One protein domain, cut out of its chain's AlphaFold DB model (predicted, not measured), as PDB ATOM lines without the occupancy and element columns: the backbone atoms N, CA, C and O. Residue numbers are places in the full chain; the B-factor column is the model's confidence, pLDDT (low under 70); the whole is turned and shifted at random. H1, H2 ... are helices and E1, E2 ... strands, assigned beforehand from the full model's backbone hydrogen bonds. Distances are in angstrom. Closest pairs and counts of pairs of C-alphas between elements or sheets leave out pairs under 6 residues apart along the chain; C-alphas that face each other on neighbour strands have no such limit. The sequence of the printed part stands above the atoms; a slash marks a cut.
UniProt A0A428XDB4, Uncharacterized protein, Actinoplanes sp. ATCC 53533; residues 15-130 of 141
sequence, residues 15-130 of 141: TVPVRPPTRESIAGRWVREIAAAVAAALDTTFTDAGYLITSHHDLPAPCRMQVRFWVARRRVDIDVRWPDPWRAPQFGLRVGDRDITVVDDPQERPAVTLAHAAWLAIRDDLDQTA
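This is residues 15 to 130 of the 141 residues of an uncharacterized protein of Actinoplanes sp. ATCC 53533 (UniProt A0A428XDB4). One antiparallel sheet of five strands is covered on one face by two helices, H1 over E1 and E2 and H2 over E3 and E4, while no named helix is on its other face. The sheet is a twisted slab, and the longest axis runs from the link between E1 and E2 to the far end of H2. The printed part has 116 residues, with H1 E1 E2 E3 E4 E5 H2 along the chain and the strands side by side in the order E1 E2 E3 E4 E5. The class is mixed, helices and strands; the whole is compact, with a radius of gyration of the C-alphas of 14.4 A and spans of 50 by 34 by 26 A.

Begin with the sheet: find C-alpha 46 at (41.423, -51.215, -3.538), where E1, residues 46 to 55, sets out on its 27.3 A. E2, residues 62 to 71, covers 26.4 A, E3, residues 74 to 81, 22.8 A, E4, residues 90 to 95, 17.1 A, and E5, residues 98 to 100, 6.2 A. Then go to C-alpha 26 at (44.885, -32.575, -3.365), from which H1 runs 22.4 A to residue 41. H2, residues 110 to 130, measures 30.2 A and ends at C-alpha 130, (51.284, -68.944, 2.872).

The five strands form a meander, each the antiparallel neighbour of the one before, and each successive pair is a hairpin. Between E1 and E2 look at N 52 and O 66, 2.8 A apart, within hydrogen-bond range. Likewise find N 67 and O 78 at 2.8 A between E2 and E3, N 79 and O 92 at 2.9 A between E3 and E4, and N 100 and O 93 at 2.8 A between E4 and E5. The sheet is twisted, its C-alphas lying up to 4.4 A off the best plane. H1 is on the sheet at a height of 8.8 A; its closest C-alphas to E1 are those of Ala 39 and Phe 46, 5.9 A apart. H2 is on the same face at a height of 8.6 A; its closest C-alphas to E4 are those of Ala 118 and Val 95, 6.8 A apart. H2 touches H1 with residues 111 to 119 alone, closest at the C-alphas of Ile 34 and Ala 115, 5.4 A. They run the same way at a steep tilt of 35.1 degrees, only just past shallow. In H1 and H2 every O i to N i+4 pair is within hydrogen-bond range.

The two C-alphas farthest apart, those of Asp 58 and Ala 130, are 50.1 A from each other. The printed part has no cut, and no link is long. The mean pLDDT of the printed part is 87.9; look at residues 104 to 107, between E5 and H2, for the values under 70.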
ATOM      1  N   THR A  15      34.713 -39.710   1.183       91.81
ATOM      2  CA  THR A  15      34.951 -40.847   0.291       91.81
ATOM      3  C   THR A  15      35.691 -40.397  -0.965       91.81
ATOM      4  O   THR A  15      35.341 -39.395  -1.590       91.81
ATOM      5  N   VAL A  16      36.700 -41.169  -1.360       91.38
ATOM      6  CA  VAL A  16      37.482 -40.949  -2.575       91.38
ATOM      7  C   VAL A  16      36.971 -41.888  -3.662       91.38
ATOM      8  O   VAL A  16      37.100 -43.108  -3.531       91.38
ATOM      9  N   PRO A  17      36.381 -41.360  -4.748       86.62
ATOM     10  CA  PRO A  17      35.940 -42.196  -5.850       86.62
ATOM     11  C   PRO A  17      37.141 -42.821  -6.568       86.62
ATOM     12  O   PRO A  17      38.199 -42.204  -6.721       86.62
ATOM     13  N   VAL A  18      36.940 -44.041  -7.073       83.75
ATOM     14  CA  VAL A  18      37.957 -44.784  -7.838       83.75
ATOM     15  C   VAL A  18      38.390 -44.012  -9.088       83.75
ATOM     16  O   VAL A  18      39.557 -44.053  -9.466       83.75
ATOM     17  N   ARG A  19      37.470 -43.277  -9.726       87.31
ATOM     18  CA  ARG A  19      37.776 -42.409 -10.870       87.31
ATOM     19  C   ARG A  19      37.946 -40.954 -10.424       87.31
ATOM     20  O   ARG A  19      37.176 -40.507  -9.573       87.31
ATOM     21  N   PRO A  20      38.898 -40.206 -11.012       85.62
ATOM     22  CA  PRO A  20      39.088 -38.796 -10.700       85.62
ATOM     23  C   PRO A  20      37.825 -37.983 -11.027       85.62
ATOM     24  O   PRO A  20      37.326 -38.069 -12.152       85.62
ATOM     25  N   PRO A  21      37.296 -37.193 -10.076       86.12
ATOM     26  CA  PRO A  21      36.218 -36.255 -10.353       86.12
ATOM     27  C   PRO A  21      36.752 -35.018 -11.094       86.12
ATOM     28  O   PRO A  21      37.937 -34.697 -11.028       86.12
ATOM     29  N   THR A  22      35.862 -34.266 -11.750       85.75
ATOM     30  CA  THR A  22      36.213 -33.034 -12.488       85.75
ATOM     31  C   THR A  22      36.860 -31.967 -11.601       85.75
ATOM     32  O   THR A  22      37.680 -31.177 -12.063       85.75
ATOM     33  N   ARG A  23      36.486 -31.925 -10.317       84.38
ATOM     34  CA  ARG A  23      37.108 -31.083  -9.291       84.38
ATOM     35  C   ARG A  23      37.494 -31.971  -8.127       84.38
ATOM     36  O   ARG A  23      36.639 -32.646  -7.561       84.38
ATOM     37  N   GLU A  24      38.769 -31.957  -7.779       87.69
ATOM     38  CA  GLU A  24      39.312 -32.827  -6.749       87.69
ATOM     39  C   GLU A  24      40.226 -32.053  -5.806       87.69
ATOM     40  O   GLU A  24      41.027 -31.226  -6.246       87.69
ATOM     41  N   SER A  25      40.129 -32.347  -4.511       87.12
ATOM     42  CA  SER A  25      41.117 -31.890  -3.543       87.12
ATOM     43  C   SER A  25      42.453 -32.614  -3.743       87.12
ATOM     44  O   SER A  25      42.512 -33.769  -4.164       87.12
ATOM     45  N   ILE A  26      43.551 -31.954  -3.370       88.00
ATOM     46  CA  ILE A  26      44.885 -32.575  -3.365       88.00
ATOM     47  C   ILE A  26      44.900 -33.822  -2.466       88.00
ATOM     48  O   ILE A  26      45.475 -34.838  -2.839       88.00
ATOM     49  N   ALA A  27      44.197 -33.768  -1.329       88.81
ATOM     50  CA  ALA A  27      44.049 -34.898  -0.417       88.81
ATOM     51  C   ALA A  27      43.368 -36.103  -1.085       88.81
ATOM     52  O   ALA A  27      43.890 -37.210  -1.015       88.81
ATOM     53  N   GLY A  28      42.247 -35.891  -1.787       91.19
ATOM     54  CA  GLY A  28      41.561 -36.961  -2.514       91.19
ATOM     55  C   GLY A  28      42.444 -37.585  -3.593       91.19
ATOM     56  O   GLY A  28      42.510 -38.811  -3.705       91.19
ATOM     57  N   ARG A  29      43.206 -36.746  -4.306       91.62
ATOM     58  CA  ARG A  29      44.166 -37.202  -5.311       91.62
ATOM     59  C   ARG A  29      45.248 -38.086  -4.700       91.62
ATOM     60  O   ARG A  29      45.448 -39.197  -5.178       91.62
ATOM     61  N   TRP A  30      45.897 -37.619  -3.634       90.50
ATOM     62  CA  TRP A  30      46.943 -38.362  -2.924       90.50
ATOM     63  C   TRP A  30      46.447 -39.717  -2.429       90.50
ATOM     64  O   TRP A  30      47.100 -40.732  -2.645       90.50
ATOM     65  N   VAL A  31      45.269 -39.745  -1.804       93.00
ATOM     66  CA  VAL A  31      44.660 -40.982  -1.298       93.00
ATOM     67  C   VAL A  31      44.455 -41.981  -2.433       93.00
ATOM     68  O   VAL A  31      44.818 -43.147  -2.288       93.00
ATOM     69  N   ARG A  32      43.918 -41.531  -3.577       93.44
ATOM     70  CA  ARG A  32      43.734 -42.403  -4.741       93.44
ATOM     71  C   ARG A  32      45.066 -42.877  -5.314       93.44
ATOM     72  O   ARG A  32      45.172 -44.050  -5.642       93.44
ATOM     73  N   GLU A  33      46.054 -41.997  -5.454       91.44
ATOM     74  CA  GLU A  33      47.371 -42.345  -6.003       91.44
ATOM     75  C   GLU A  33      48.087 -43.387  -5.139       91.44
ATOM     76  O   GLU A  33      48.568 -44.385  -5.671       91.44
ATOM     77  N   ILE A  34      48.082 -43.214  -3.814       91.75
ATOM     78  CA  ILE A  34      48.667 -44.179  -2.877       91.75
ATOM     79  C   ILE A  34      47.925 -45.516  -2.965       91.75
ATOM     80  O   ILE A  34      48.552 -46.555  -3.168       91.75
ATOM     81  N   ALA A  35      46.592 -45.507  -2.862       93.69
ATOM     82  CA  ALA A  35      45.799 -46.734  -2.898       93.69
ATOM     83  C   ALA A  35      45.950 -47.480  -4.234       93.69
ATOM     84  O   ALA A  35      46.092 -48.703  -4.247       93.69
ATOM     85  N   ALA A  36      45.981 -46.751  -5.355       93.44
ATOM     86  CA  ALA A  36      46.197 -47.317  -6.681       93.44
ATOM     87  C   ALA A  36      47.608 -47.894  -6.843       93.44
ATOM     88  O   ALA A  36      47.741 -48.983  -7.390       93.44
ATOM     89  N   ALA A  37      48.645 -47.211  -6.349       92.50
ATOM     90  CA  ALA A  37      50.019 -47.702  -6.414       92.50
ATOM     91  C   ALA A  37      50.200 -49.000  -5.612       92.50
ATOM     92  O   ALA A  37      50.768 -49.962  -6.127       92.50
ATOM     93  N   VAL A  38      49.656 -49.060  -4.389       92.94
ATOM     94  CA  VAL A  38      49.689 -50.277  -3.560       92.94
ATOM     95  C   VAL A  38      48.923 -51.415  -4.234       92.94
ATOM     96  O   VAL A  38      49.421 -52.535  -4.307       92.94
ATOM     97  N   ALA A  39      47.724 -51.135  -4.752       93.56
ATOM     98  CA  ALA A  39      46.902 -52.137  -5.420       93.56
ATOM     99  C   ALA A  39      47.569 -52.676  -6.696       93.56
ATOM    100  O   ALA A  39      47.615 -53.888  -6.890       93.56
ATOM    101  N   ALA A  40      48.154 -51.799  -7.516       93.12
ATOM    102  CA  ALA A  40      48.884 -52.187  -8.721       93.12
ATOM    103  C   ALA A  40      50.110 -53.055  -8.398       93.12
ATOM    104  O   ALA A  40      50.336 -54.063  -9.058       93.12
ATOM    105  N   ALA A  41      50.870 -52.713  -7.353       90.94
ATOM    106  CA  ALA A  41      52.039 -53.487  -6.928       90.94
ATOM    107  C   ALA A  41      51.693 -54.882  -6.363       90.94
ATOM    108  O   ALA A  41      52.561 -55.752  -6.297       90.94
ATOM    109  N   LEU A  42      50.442 -55.092  -5.943       91.69
ATOM    110  CA  LEU A  42      49.915 -56.370  -5.450       91.69
ATOM    111  C   LEU A  42      49.057 -57.110  -6.489       91.69
ATOM    112  O   LEU A  42      48.435 -58.109  -6.136       91.69
ATOM    113  N   ASP A  43      48.980 -56.604  -7.723       93.50
ATOM    114  CA  ASP A  43      48.102 -57.115  -8.785       93.50
ATOM    115  C   ASP A  43      46.640 -57.297  -8.319       93.50
ATOM    116  O   ASP A  43      46.011 -58.348  -8.445       93.50
ATOM    117  N   THR A  44      46.095 -56.259  -7.677       94.38
ATOM    118  CA  THR A  44      44.757 -56.286  -7.075       94.38
ATOM    119  C   THR A  44      44.037 -54.938  -7.194       94.38
ATOM    120  O   THR A  44      44.501 -54.010  -7.853       94.38
ATOM    121  N   THR A  45      42.869 -54.818  -6.560       94.31
ATOM    122  CA  THR A  45      42.098 -53.573  -6.460       94.31
ATOM    123  C   THR A  45      42.001 -53.096  -5.012       94.31
ATOM    124  O   THR A  45      42.157 -53.869  -4.063       94.31
ATOM    125  N   PHE A  46      41.743 -51.798  -4.838       94.25
ATOM    126  CA  PHE A  46      41.423 -51.215  -3.538       94.25
ATOM    127  C   PHE A  46      39.933 -50.856  -3.441       94.25
ATOM    128  O   PHE A  46      39.287 -50.579  -4.454       94.25
ATOM    129  N   THR A  47      39.392 -50.818  -2.222       94.81
ATOM    130  CA  THR A  47      38.011 -50.393  -1.932       94.81
ATOM    131  C   THR A  47      37.954 -49.425  -0.753       94.81
ATOM    132  O   THR A  47      38.925 -49.266  -0.011       94.81
ATOM    133  N   ASP A  48      36.803 -48.761  -0.596       91.81
ATOM    134  CA  ASP A  48      36.464 -47.910   0.555       91.81
ATOM    135  C   ASP A  48      37.540 -46.873   0.906       91.81
ATOM    136  O   ASP A  48      37.823 -46.612   2.078       91.81
ATOM    137  N   ALA A  49      38.162 -46.296  -0.125       94.50
ATOM    138  CA  ALA A  49      39.135 -45.236   0.050       94.50
ATOM    139  C   ALA A  49      38.448 -43.963   0.552       94.50
ATOM    140  O   ALA A  49      37.445 -43.513  -0.005       94.50
ATOM    141  N   GLY A  50      39.006 -43.357   1.590       94.25
ATOM    142  CA  GLY A  50      38.486 -42.129   2.165       94.25
ATOM    143  C   GLY A  50      39.503 -41.443   3.058       94.25
ATOM    144  O   GLY A  50      40.499 -42.040   3.474       94.25
ATOM    145  N   TYR A  51      39.248 -40.175   3.351       94.25
ATOM    146  CA  TYR A  51      40.090 -39.400   4.247       94.25
ATOM    147  C   TYR A  51      39.289 -38.446   5.124       94.25
ATOM    148  O   TYR A  51      38.163 -38.070   4.814       94.25
ATOM    149  N   LEU A  52      39.900 -38.037   6.225       93.56
ATOM    150  CA  LEU A  52      39.384 -37.072   7.177       93.56
ATOM    151  C   LEU A  52      40.477 -36.042   7.444       93.56
ATOM    152  O   LEU A  52      41.594 -36.427   7.772       93.56
ATOM    153  N   ILE A  53      40.171 -34.752   7.306       90.56
ATOM    154  CA  ILE A  53      41.092 -33.666   7.665       90.56
ATOM    155  C   ILE A  53      40.538 -32.960   8.892       90.56
ATOM    156  O   ILE A  53      39.362 -32.609   8.943       90.56
ATOM    157  N   THR A  54      41.404 -32.752   9.872       90.06
ATOM    158  CA  THR A  54      41.161 -31.918  11.045       90.06
ATOM    159  C   THR A  54      42.087 -30.715  10.961       90.06
ATOM    160  O   THR A  54      43.269 -30.867  10.643       90.06
ATOM    161  N   SER A  55      41.550 -29.527  11.215       86.69
ATOM    162  CA  SER A  55      42.314 -28.279  11.219       86.69
ATOM    163  C   SER A  55      42.758 -27.903  12.627       86.69
ATOM    164  O   SER A  55      42.154 -28.322  13.614       86.69
ATOM    165  N   HIS A  56      43.800 -27.080  12.714       82.81
ATOM    166  CA  HIS A  56      44.149 -26.400  13.957       82.81
ATOM    167  C   HIS A  56      42.970 -25.548  14.449       82.81
ATOM    168  O   HIS A  56      42.238 -24.972  13.647       82.81
ATOM    169  N   HIS A  57      42.815 -25.443  15.769       80.50
ATOM    170  CA  HIS A  57      41.735 -24.664  16.379       80.50
ATOM    171  C   HIS A  57      41.798 -23.176  15.990       80.50
ATOM    172  O   HIS A  57      40.773 -22.573  15.690       80.50
ATOM    173  N   ASP A  58      43.009 -22.615  15.926       83.50
ATOM    174  CA  ASP A  58      43.225 -21.172  15.746       83.50
ATOM    175  C   ASP A  58      43.765 -20.790  14.358       83.50
ATOM    176  O   ASP A  58      44.042 -19.619  14.100       83.50
ATOM    177  N   LEU A  59      43.951 -21.759  13.452       79.38
ATOM    178  CA  LEU A  59      44.563 -21.525  12.141       79.38
ATOM    179  C   LEU A  59      43.781 -22.235  11.029       79.38
ATOM    180  O   LEU A  59      43.397 -23.393  11.200       79.38
ATOM    181  N   PRO A  60      43.631 -21.616   9.842       78.75
ATOM    182  CA  PRO A  60      43.053 -22.263   8.665       78.75
ATOM    183  C   PRO A  60      44.058 -23.232   8.008       78.75
ATOM    184  O   PRO A  60      44.269 -23.206   6.798       78.75
ATOM    185  N   ALA A  61      44.711 -24.070   8.815       82.31
ATOM    186  CA  ALA A  61      45.719 -25.037   8.405       82.31
ATOM    187  C   ALA A  61      45.355 -26.436   8.936       82.31
ATOM    188  O   ALA A  61      44.837 -26.544  10.053       82.31
ATOM    189  N   PRO A  62      45.612 -27.512   8.169       84.00
ATOM    190  CA  PRO A  62      45.384 -28.873   8.639       84.00
ATOM    191  C   PRO A  62      46.346 -29.198   9.787       84.00
ATOM    192  O   PRO A  62      47.540 -28.959   9.665       84.00
ATOM    193  N   CYS A  63      45.838 -29.773  10.876       89.62
ATOM    194  CA  CYS A  63      46.658 -30.326  11.959       89.62
ATOM    195  C   CYS A  63      46.803 -31.848  11.836       89.62
ATOM    196  O   CYS A  63      47.774 -32.440  12.308       89.62
ATOM    197  N   ARG A  64      45.832 -32.509  11.195       91.75
ATOM    198  CA  ARG A  64      45.817 -33.961  11.022       91.75
ATOM    199  C   ARG A  64      45.055 -34.364   9.766       91.75
ATOM    200  O   ARG A  64      43.992 -33.821   9.486       91.75
ATOM    201  N   MET A  65      45.562 -35.357   9.046       92.56
ATOM    202  CA  MET A  65      44.847 -36.046   7.979       92.56
ATOM    203  C   MET A  65      44.898 -37.545   8.241       92.56
ATOM    204  O   MET A  65      45.970 -38.124   8.362       92.56
ATOM    205  N   GLN A  66      43.732 -38.169   8.315       94.44
ATOM    206  CA  GLN A  66      43.596 -39.612   8.444       94.44
ATOM    207  C   GLN A  66      43.102 -40.168   7.119       94.44
ATOM    208  O   GLN A  66      42.142 -39.650   6.558       94.44
ATOM    209  N   VAL A  67      43.729 -41.223   6.626       94.81
ATOM    210  CA  VAL A  67      43.353 -41.908   5.388       94.81
ATOM    211  C   VAL A  67      43.067 -43.358   5.706       94.81
ATOM    212  O   VAL A  67      43.758 -43.966   6.521       94.81
ATOM    213  N   ARG A  68      42.068 -43.920   5.032       96.12
ATOM    214  CA  ARG A  68      41.754 -45.341   5.096       96.12
ATOM    215  C   ARG A  68      41.401 -45.865   3.719       96.12
ATOM    216  O   ARG A  68      40.679 -45.204   2.982       96.12
ATOM    217  N   PHE A  69      41.862 -47.067   3.410       96.00
ATOM    218  CA  PHE A  69      41.380 -47.866   2.287       96.00
ATOM    219  C   PHE A  69      41.590 -49.353   2.581       96.00
ATOM    220  O   PHE A  69      42.303 -49.723   3.517       96.00
ATOM    221  N   TRP A  70      40.959 -50.214   1.792       96.25
ATOM    222  CA  TRP A  70      41.179 -51.657   1.823       96.25
ATOM    223  C   TRP A  70      41.881 -52.109   0.555       96.25
ATOM    224  O   TRP A  70      41.557 -51.629  -0.523       96.25
ATOM    225  N   VAL A  71      42.815 -53.048   0.670       95.12
ATOM    226  CA  VAL A  71      43.544 -53.638  -0.461       95.12
ATOM    227  C   VAL A  71      43.953 -55.063  -0.096       95.12
ATOM    228  O   VAL A  71      44.344 -55.312   1.042       95.12
ATOM    229  N   ALA A  72      43.796 -56.031  -1.004       93.00
ATOM    230  CA  ALA A  72      44.080 -57.448  -0.723       93.00
ATOM    231  C   ALA A  72      43.480 -57.953   0.616       93.00
ATOM    232  O   ALA A  72      44.131 -58.675   1.373       93.00
ATOM    233  N   ARG A  73      42.243 -57.538   0.941       92.06
ATOM    234  CA  ARG A  73      41.527 -57.826   2.210       92.06
ATOM    235  C   ARG A  73      42.186 -57.277   3.486       92.06
ATOM    236  O   ARG A  73      41.785 -57.659   4.582       92.06
ATOM    237  N   ARG A  74      43.150 -56.364   3.367       93.62
ATOM    238  CA  ARG A  74      43.813 -55.683   4.485       93.62
ATOM    239  C   ARG A  74      43.401 -54.222   4.526       93.62
ATOM    240  O   ARG A  74      43.334 -53.557   3.494       93.62
ATOM    241  N   ARG A  75      43.126 -53.730   5.731       95.81
ATOM    242  CA  ARG A  75      42.886 -52.308   5.973       95.81
ATOM    243  C   ARG A  75      44.226 -51.593   6.038       95.81
ATOM    244  O   ARG A  75      45.083 -52.002   6.813       95.81
ATOM    245  N   VAL A  76      44.380 -50.521   5.281       95.75
ATOM    246  CA  VAL A  76      45.511 -49.601   5.394       95.75
ATOM    247  C   VAL A  76      44.991 -48.313   6.013       95.75
ATOM    248  O   VAL A  76      44.035 -47.726   5.503       95.75
ATOM    249  N   ASP A  77      45.592 -47.897   7.122       95.69
ATOM    250  CA  ASP A  77      45.357 -46.596   7.739       95.69
ATOM    251  C   ASP A  77      46.646 -45.768   7.650       95.69
ATOM    252  O   ASP A  77      47.721 -46.246   8.013       95.69
ATOM    253  N   ILE A  78      46.537 -44.524   7.190       94.31
ATOM    254  CA  ILE A  78      47.643 -43.560   7.173       94.31
ATOM    255  C   ILE A  78      47.240 -42.372   8.037       94.31
ATOM    256  O   ILE A  78      46.118 -41.874   7.935       94.31
ATOM    257  N   ASP A  79      48.153 -41.917   8.881       93.38
ATOM    258  CA  ASP A  79      47.977 -40.766   9.756       93.38
ATOM    259  C   ASP A  79      49.064 -39.743   9.430       93.38
ATOM    260  O   ASP A  79      50.247 -40.014   9.605       93.38
ATOM    261  N   VAL A  80      48.676 -38.573   8.938       91.19
ATOM    262  CA  VAL A  80      49.586 -37.450   8.704       91.19
ATOM    263  C   VAL A  80      49.313 -36.405   9.769       91.19
ATOM    264  O   VAL A  80      48.167 -35.980   9.933       91.19
ATOM    265  N   ARG A  81      50.339 -35.998  10.513       90.25
ATOM    266  CA  ARG A  81      50.222 -34.991  11.574       90.25
ATOM    267  C   ARG A  81      51.085 -33.788  11.261       90.25
ATOM    268  O   ARG A  81      52.277 -33.931  11.008       90.25
ATOM    269  N   TRP A  82      50.490 -32.613  11.372       88.94
ATOM    270  CA  TRP A  82      51.181 -31.333  11.361       88.94
ATOM    271  C   TRP A  82      51.111 -30.779  12.788       88.94
ATOM    272  O   TRP A  82      50.099 -30.183  13.158       88.94
ATOM    273  N   PRO A  83      52.116 -31.059  13.643       81.75
ATOM    274  CA  PRO A  83      52.077 -30.635  15.045       81.75
ATOM    275  C   PRO A  83      52.052 -29.107  15.171       81.75
ATOM    276  O   PRO A  83      51.356 -28.569  16.030       81.75
ATOM    277  N   ASP A  84      52.757 -28.420  14.275       83.00
ATOM    278  CA  ASP A  84      52.674 -26.984  14.051       83.00
ATOM    279  C   ASP A  84      52.999 -26.674  12.572       83.00
ATOM    280  O   ASP A  84      53.582 -27.524  11.889       83.00
ATOM    281  N   PRO A  85      52.637 -25.484  12.054       79.00
ATOM    282  CA  PRO A  85      52.802 -25.145  10.635       79.00
ATOM    283  C   PRO A  85      54.253 -25.056  10.138       79.00
ATOM    284  O   PRO A  85      54.467 -24.945   8.932       79.00
ATOM    285  N   TRP A  86      55.237 -25.046  11.038       83.00
ATOM    286  CA  TRP A  86      56.642 -24.776  10.719       83.00
ATOM    287  C   TRP A  86      57.510 -26.032  10.736       83.00
ATOM    288  O   TRP A  86      58.664 -25.993  10.303       83.00
ATOM    289  N   ARG A  87      56.975 -27.151  11.227       81.25
ATOM    290  CA  ARG A  87      57.653 -28.446  11.248       81.25
ATOM    291  C   ARG A  87      57.208 -29.325  10.088       81.25
ATOM    292  O   ARG A  87      56.091 -29.221   9.584       81.25
ATOM    293  N   ALA A  88      58.099 -30.231   9.689       81.75
ATOM    294  CA  ALA A  88      57.765 -31.267   8.726       81.75
ATOM    295  C   ALA A  88      56.595 -32.135   9.243       81.75
ATOM    296  O   ALA A  88      56.505 -32.377  10.455       81.75
ATOM    297  N   PRO A  89      55.702 -32.596   8.349       85.44
ATOM    298  CA  PRO A  89      54.656 -33.539   8.714       85.44
ATOM    299  C   PRO A  89      55.248 -34.833   9.262       85.44
ATOM    300  O   PRO A  89      56.264 -35.315   8.777       85.44
ATOM    301  N   GLN A  90      54.567 -35.416  10.239       87.62
ATOM    302  CA  GLN A  90      54.870 -36.745  10.751       87.62
ATOM    303  C   GLN A  90      53.926 -37.756  10.110       87.62
ATOM    304  O   GLN A  90      52.717 -37.516  10.040       87.62
ATOM    305  N   PHE A  91      54.469 -38.896   9.690       89.50
ATOM    306  CA  PHE A  91      53.718 -39.951   9.022       89.50
ATOM    307  C   PHE A  91      53.622 -41.200   9.900       89.50
ATOM    308  O   PHE A  91      54.622 -41.725  10.380       89.50
ATOM    309  N   GLY A  92      52.402 -41.687  10.092       91.56
ATOM    310  CA  GLY A  92      52.102 -42.996  10.654       91.56
ATOM    311  C   GLY A  92      51.448 -43.877   9.598       91.56
ATOM    312  O   GLY A  92      50.587 -43.416   8.846       91.56
ATOM    313  N   LEU A  93      51.834 -45.147   9.557       94.25
ATOM    314  CA  LEU A  93      51.256 -46.150   8.671       94.25
ATOM    315  C   LEU A  93      50.880 -47.380   9.491       94.25
ATOM    316  O   LEU A  93      51.682 -47.873  10.279       94.25
ATOM    317  N   ARG A  94      49.677 -47.902   9.270       96.12
ATOM    318  CA  ARG A  94      49.213 -49.147   9.872       96.12
ATOM    319  C   ARG A  94      48.568 -50.034   8.818       96.12
ATOM    320  O   ARG A  94      47.742 -49.570   8.031       96.12
ATOM    321  N   VAL A  95      48.912 -51.318   8.830       94.44
ATOM    322  CA  VAL A  95      48.324 -52.342   7.958       94.44
ATOM    323  C   VAL A  95      47.678 -53.415   8.833       94.44
ATOM    324  O   VAL A  95      48.344 -54.073   9.629       94.44
ATOM    325  N   GLY A  96      46.359 -53.568   8.723       91.38
ATOM    326  CA  GLY A  96      45.556 -54.362   9.651       91.38
ATOM    327  C   GLY A  96      45.634 -53.784  11.066       91.38
ATOM    328  O   GLY A  96      45.140 -52.677  11.315       91.38
ATOM    329  N   ASP A  97      46.282 -54.535  11.955       88.75
ATOM    330  CA  ASP A  97      46.547 -54.165  13.352       88.75
ATOM    331  C   ASP A  97      48.043 -53.919  13.630       88.75
ATOM    332  O   ASP A  97      48.437 -53.748  14.780       88.75
ATOM    333  N   ARG A  98      48.889 -53.895  12.589       90.81
ATOM    334  CA  ARG A  98      50.343 -53.721  12.710       90.81
ATOM    335  C   ARG A  98      50.758 -52.299  12.364       90.81
ATOM    336  O   ARG A  98      50.542 -51.861  11.232       90.81
ATOM    337  N   ASP A  99      51.387 -51.615  13.312       92.12
ATOM    338  CA  ASP A  99      52.054 -50.338  13.055       92.12
ATOM    339  C   ASP A  99      53.339 -50.577  12.255       92.12
ATOM    340  O   ASP A  99      54.145 -51.453  12.579       92.12
ATOM    341  N   ILE A 100      53.507 -49.811  11.180       91.06
ATOM    342  CA  ILE A 100      54.630 -49.910  10.255       91.06
ATOM    343  C   ILE A 100      55.526 -48.698  10.466       91.06
ATOM    344  O   ILE A 100      55.099 -47.553  10.309       91.06
ATOM    345  N   THR A 101      56.785 -48.949  10.811       85.19
ATOM    346  CA  THR A 101      57.794 -47.896  10.895       85.19
ATOM    347  C   THR A 101      58.117 -47.399   9.491       85.19
ATOM    348  O   THR A 101      58.644 -48.144   8.667       85.19
ATOM    349  N   VAL A 102      57.801 -46.135   9.226       80.06
ATOM    350  CA  VAL A 102      58.194 -45.441   7.999       80.06
ATOM    351  C   VAL A 102      59.507 -44.724   8.290       80.06
ATOM    352  O   VAL A 102      59.582 -43.929   9.225       80.06
ATOM    353  N   VAL A 103      60.556 -45.044   7.533       73.44
ATOM    354  CA  VAL A 103      61.818 -44.301   7.604       73.44
ATOM    355  C   VAL A 103      61.608 -42.997   6.849       73.44
ATOM    356  O   VAL A 103      61.325 -43.012   5.654       73.44
ATOM    357  N   ASP A 104      61.684 -41.887   7.570       64.38
ATOM    358  CA  ASP A 104      61.476 -40.554   7.014       64.38
ATOM    359  C   ASP A 104      62.778 -40.111   6.322       64.38
ATOM    360  O   ASP A 104      63.703 -39.616   6.972       64.38
ATOM    361  N   ASP A 105      62.897 -40.376   5.017       68.31
ATOM    362  CA  ASP A 105      63.990 -39.851   4.195       68.31
ATOM    363  C   ASP A 105      63.559 -38.506   3.580       68.31
ATOM    364  O   ASP A 105      62.616 -38.469   2.783       68.31
ATOM    365  N   PRO A 106      64.237 -37.388   3.906       58.59
ATOM    366  CA  PRO A 106      63.861 -36.061   3.423       58.59
ATOM    367  C   PRO A 106      63.964 -35.887   1.896       58.59
ATOM    368  O   PRO A 106      63.471 -34.882   1.381       58.59
ATOM    369  N   GLN A 107      64.606 -36.807   1.165       64.56
ATOM    370  CA  GLN A 107      64.689 -36.762  -0.299       64.56
ATOM    371  C   GLN A 107      63.564 -37.524  -1.005       64.56
ATOM    372  O   GLN A 107      63.306 -37.273  -2.188       64.56
ATOM    373  N   GLU A 108      62.876 -38.436  -0.318       71.06
ATOM    374  CA  GLU A 108      61.813 -39.221  -0.932       71.06
ATOM    375  C   GLU A 108      60.466 -38.490  -0.927       71.06
ATOM    376  O   GLU A 108      60.145 -37.670  -0.067       71.06
ATOM    377  N   ARG A 109      59.627 -38.793  -1.925       75.56
ATOM    378  CA  ARG A 109      58.245 -38.304  -1.953       75.56
ATOM    379  C   ARG A 109      57.424 -39.092  -0.926       75.56
ATOM    380  O   ARG A 109      57.227 -40.286  -1.158       75.56
ATOM    381  N   PRO A 110      56.810 -38.457   0.093       77.75
ATOM    382  CA  PRO A 110      56.134 -39.182   1.174       77.75
ATOM    383  C   PRO A 110      55.058 -40.167   0.703       77.75
ATOM    384  O   PRO A 110      54.929 -41.263   1.238       77.75
ATOM    385  N   ALA A 111      54.308 -39.816  -0.346       80.38
ATOM    386  CA  ALA A 111      53.305 -40.704  -0.933       80.38
ATOM    387  C   ALA A 111      53.911 -42.005  -1.498       80.38
ATOM    388  O   ALA A 111      53.306 -43.067  -1.370       80.38
ATOM    389  N   VAL A 112      55.106 -41.931  -2.095       82.38
ATOM    390  CA  VAL A 112      55.819 -43.096  -2.640       82.38
ATOM    391  C   VAL A 112      56.348 -43.962  -1.502       82.38
ATOM    392  O   VAL A 112      56.113 -45.167  -1.511       82.38
ATOM    393  N   THR A 113      56.975 -43.354  -0.493       86.56
ATOM    394  CA  THR A 113      57.491 -44.058   0.691       86.56
ATOM    395  C   THR A 113      56.367 -44.783   1.439       86.56
ATOM    396  O   THR A 113      56.499 -45.961   1.772       86.56
ATOM    397  N   LEU A 114      55.209 -44.135   1.619       87.69
ATOM    398  CA  LEU A 114      54.020 -44.737   2.234       87.69
ATOM    399  C   LEU A 114      53.449 -45.896   1.412       87.69
ATOM    400  O   LEU A 114      53.115 -46.939   1.975       87.69
ATOM    401  N   ALA A 115      53.342 -45.736   0.089       87.69
ATOM    402  CA  ALA A 115      52.858 -46.797  -0.789       87.69
ATOM    403  C   ALA A 115      53.802 -48.010  -0.777       87.69
ATOM    404  O   ALA A 115      53.353 -49.146  -0.638       87.69
ATOM    405  N   HIS A 116      55.112 -47.773  -0.860       88.88
ATOM    406  CA  HIS A 116      56.122 -48.824  -0.828       88.88
ATOM    407  C   HIS A 116      56.131 -49.569   0.516       88.88
ATOM    408  O   HIS A 116      56.089 -50.798   0.534       88.88
ATOM    409  N   ALA A 117      56.094 -48.847   1.641       90.31
ATOM    410  CA  ALA A 117      56.029 -49.449   2.971       90.31
ATOM    411  C   ALA A 117      54.745 -50.272   3.178       90.31
ATOM    412  O   ALA A 117      54.799 -51.371   3.731       90.31
ATOM    413  N   ALA A 118      53.595 -49.784   2.696       90.75
ATOM    414  CA  ALA A 118      52.336 -50.524   2.764       90.75
ATOM    415  C   ALA A 118      52.381 -51.802   1.914       90.75
ATOM    416  O   ALA A 118      51.972 -52.863   2.383       90.75
ATOM    417  N   TRP A 119      52.909 -51.716   0.689       93.19
ATOM    418  CA  TRP A 119      53.101 -52.871  -0.187       93.19
ATOM    419  C   TRP A 119      53.985 -53.940   0.462       93.19
ATOM    420  O   TRP A 119      53.563 -55.093   0.543       93.19
ATOM    421  N   LEU A 120      55.161 -53.556   0.975       92.00
ATOM    422  CA  LEU A 120      56.070 -54.469   1.671       92.00
ATOM    423  C   LEU A 120      55.377 -55.150   2.855       92.00
ATOM    424  O   LEU A 120      55.376 -56.374   2.944       92.00
ATOM    425  N   ALA A 121      54.706 -54.374   3.709       90.81
ATOM    426  CA  ALA A 121      54.009 -54.907   4.876       90.81
ATOM    427  C   ALA A 121      52.904 -55.915   4.510       90.81
ATOM    428  O   ALA A 121      52.734 -56.923   5.197       90.81
ATOM    429  N   ILE A 122      52.153 -55.658   3.433       90.88
ATOM    430  CA  ILE A 122      51.104 -56.565   2.947       90.88
ATOM    431  C   ILE A 122      51.711 -57.830   2.337       90.88
ATOM    432  O   ILE A 122      51.210 -58.925   2.591       90.88
ATOM    433  N   ARG A 123      52.774 -57.692   1.542       91.31
ATOM    434  CA  ARG A 123      53.462 -58.825   0.921       91.31
ATOM    435  C   ARG A 123      54.058 -59.756   1.976       91.31
ATOM    436  O   ARG A 123      53.796 -60.951   1.936       91.31
ATOM    437  N   ASP A 124      54.750 -59.208   2.972       89.06
ATOM    438  CA  ASP A 124      55.351 -59.999   4.049       89.06
ATOM    439  C   ASP A 124      54.290 -60.759   4.869       89.06
ATOM    440  O   ASP A 124      54.514 -61.882   5.317       89.06
ATOM    441  N   ASP A 125      53.112 -60.161   5.063       86.88
ATOM    442  CA  ASP A 125      51.972 -60.800   5.729       86.88
ATOM    443  C   ASP A 125      51.344 -61.930   4.885       86.88
ATOM    444  O   ASP A 125      50.960 -62.980   5.412       86.88
ATOM    445  N   LEU A 126      51.267 -61.743   3.562       85.50
ATOM    446  CA  LEU A 126      50.850 -62.789   2.623       85.50
ATOM    447  C   LEU A 126      51.820 -63.976   2.647       85.50
ATOM    448  O   LEU A 126      51.369 -65.116   2.770       85.50
ATOM    449  N   ASP A 127      53.126 -63.710   2.610       83.75
ATOM    450  CA  ASP A 127      54.168 -64.740   2.616       83.75
ATOM    451  C   ASP A 127      54.161 -65.544   3.928       83.75
ATOM    452  O   ASP A 127      54.206 -66.777   3.913       83.75
ATOM    453  N   GLN A 128      54.004 -64.874   5.076       80.81
ATOM    454  CA  GLN A 128      53.871 -65.542   6.377       80.81
ATOM    455  C   GLN A 128      52.619 -66.427   6.457       80.81
ATOM    456  O   GLN A 128      52.664 -67.532   7.008       80.81
ATOM    457  N   THR A 129      51.500 -65.970   5.890       74.94
ATOM    458  CA  THR A 129      50.253 -66.746   5.859       74.94
ATOM    459  C   THR A 129      50.388 -67.980   4.961       74.94
ATOM    460  O   THR A 129      49.955 -69.068   5.347       74.94
ATOM    461  N   ALA A 130      51.031 -67.841   3.796       70.06
ATOM    462  CA  ALA A 130      51.284 -68.944   2.872       70.06
ATOM    463  C   ALA A 130      52.237 -69.996   3.470       70.06
ATOM    464  O   ALA A 130      51.973 -71.193   3.363       70.06
TER     465      ALA A 130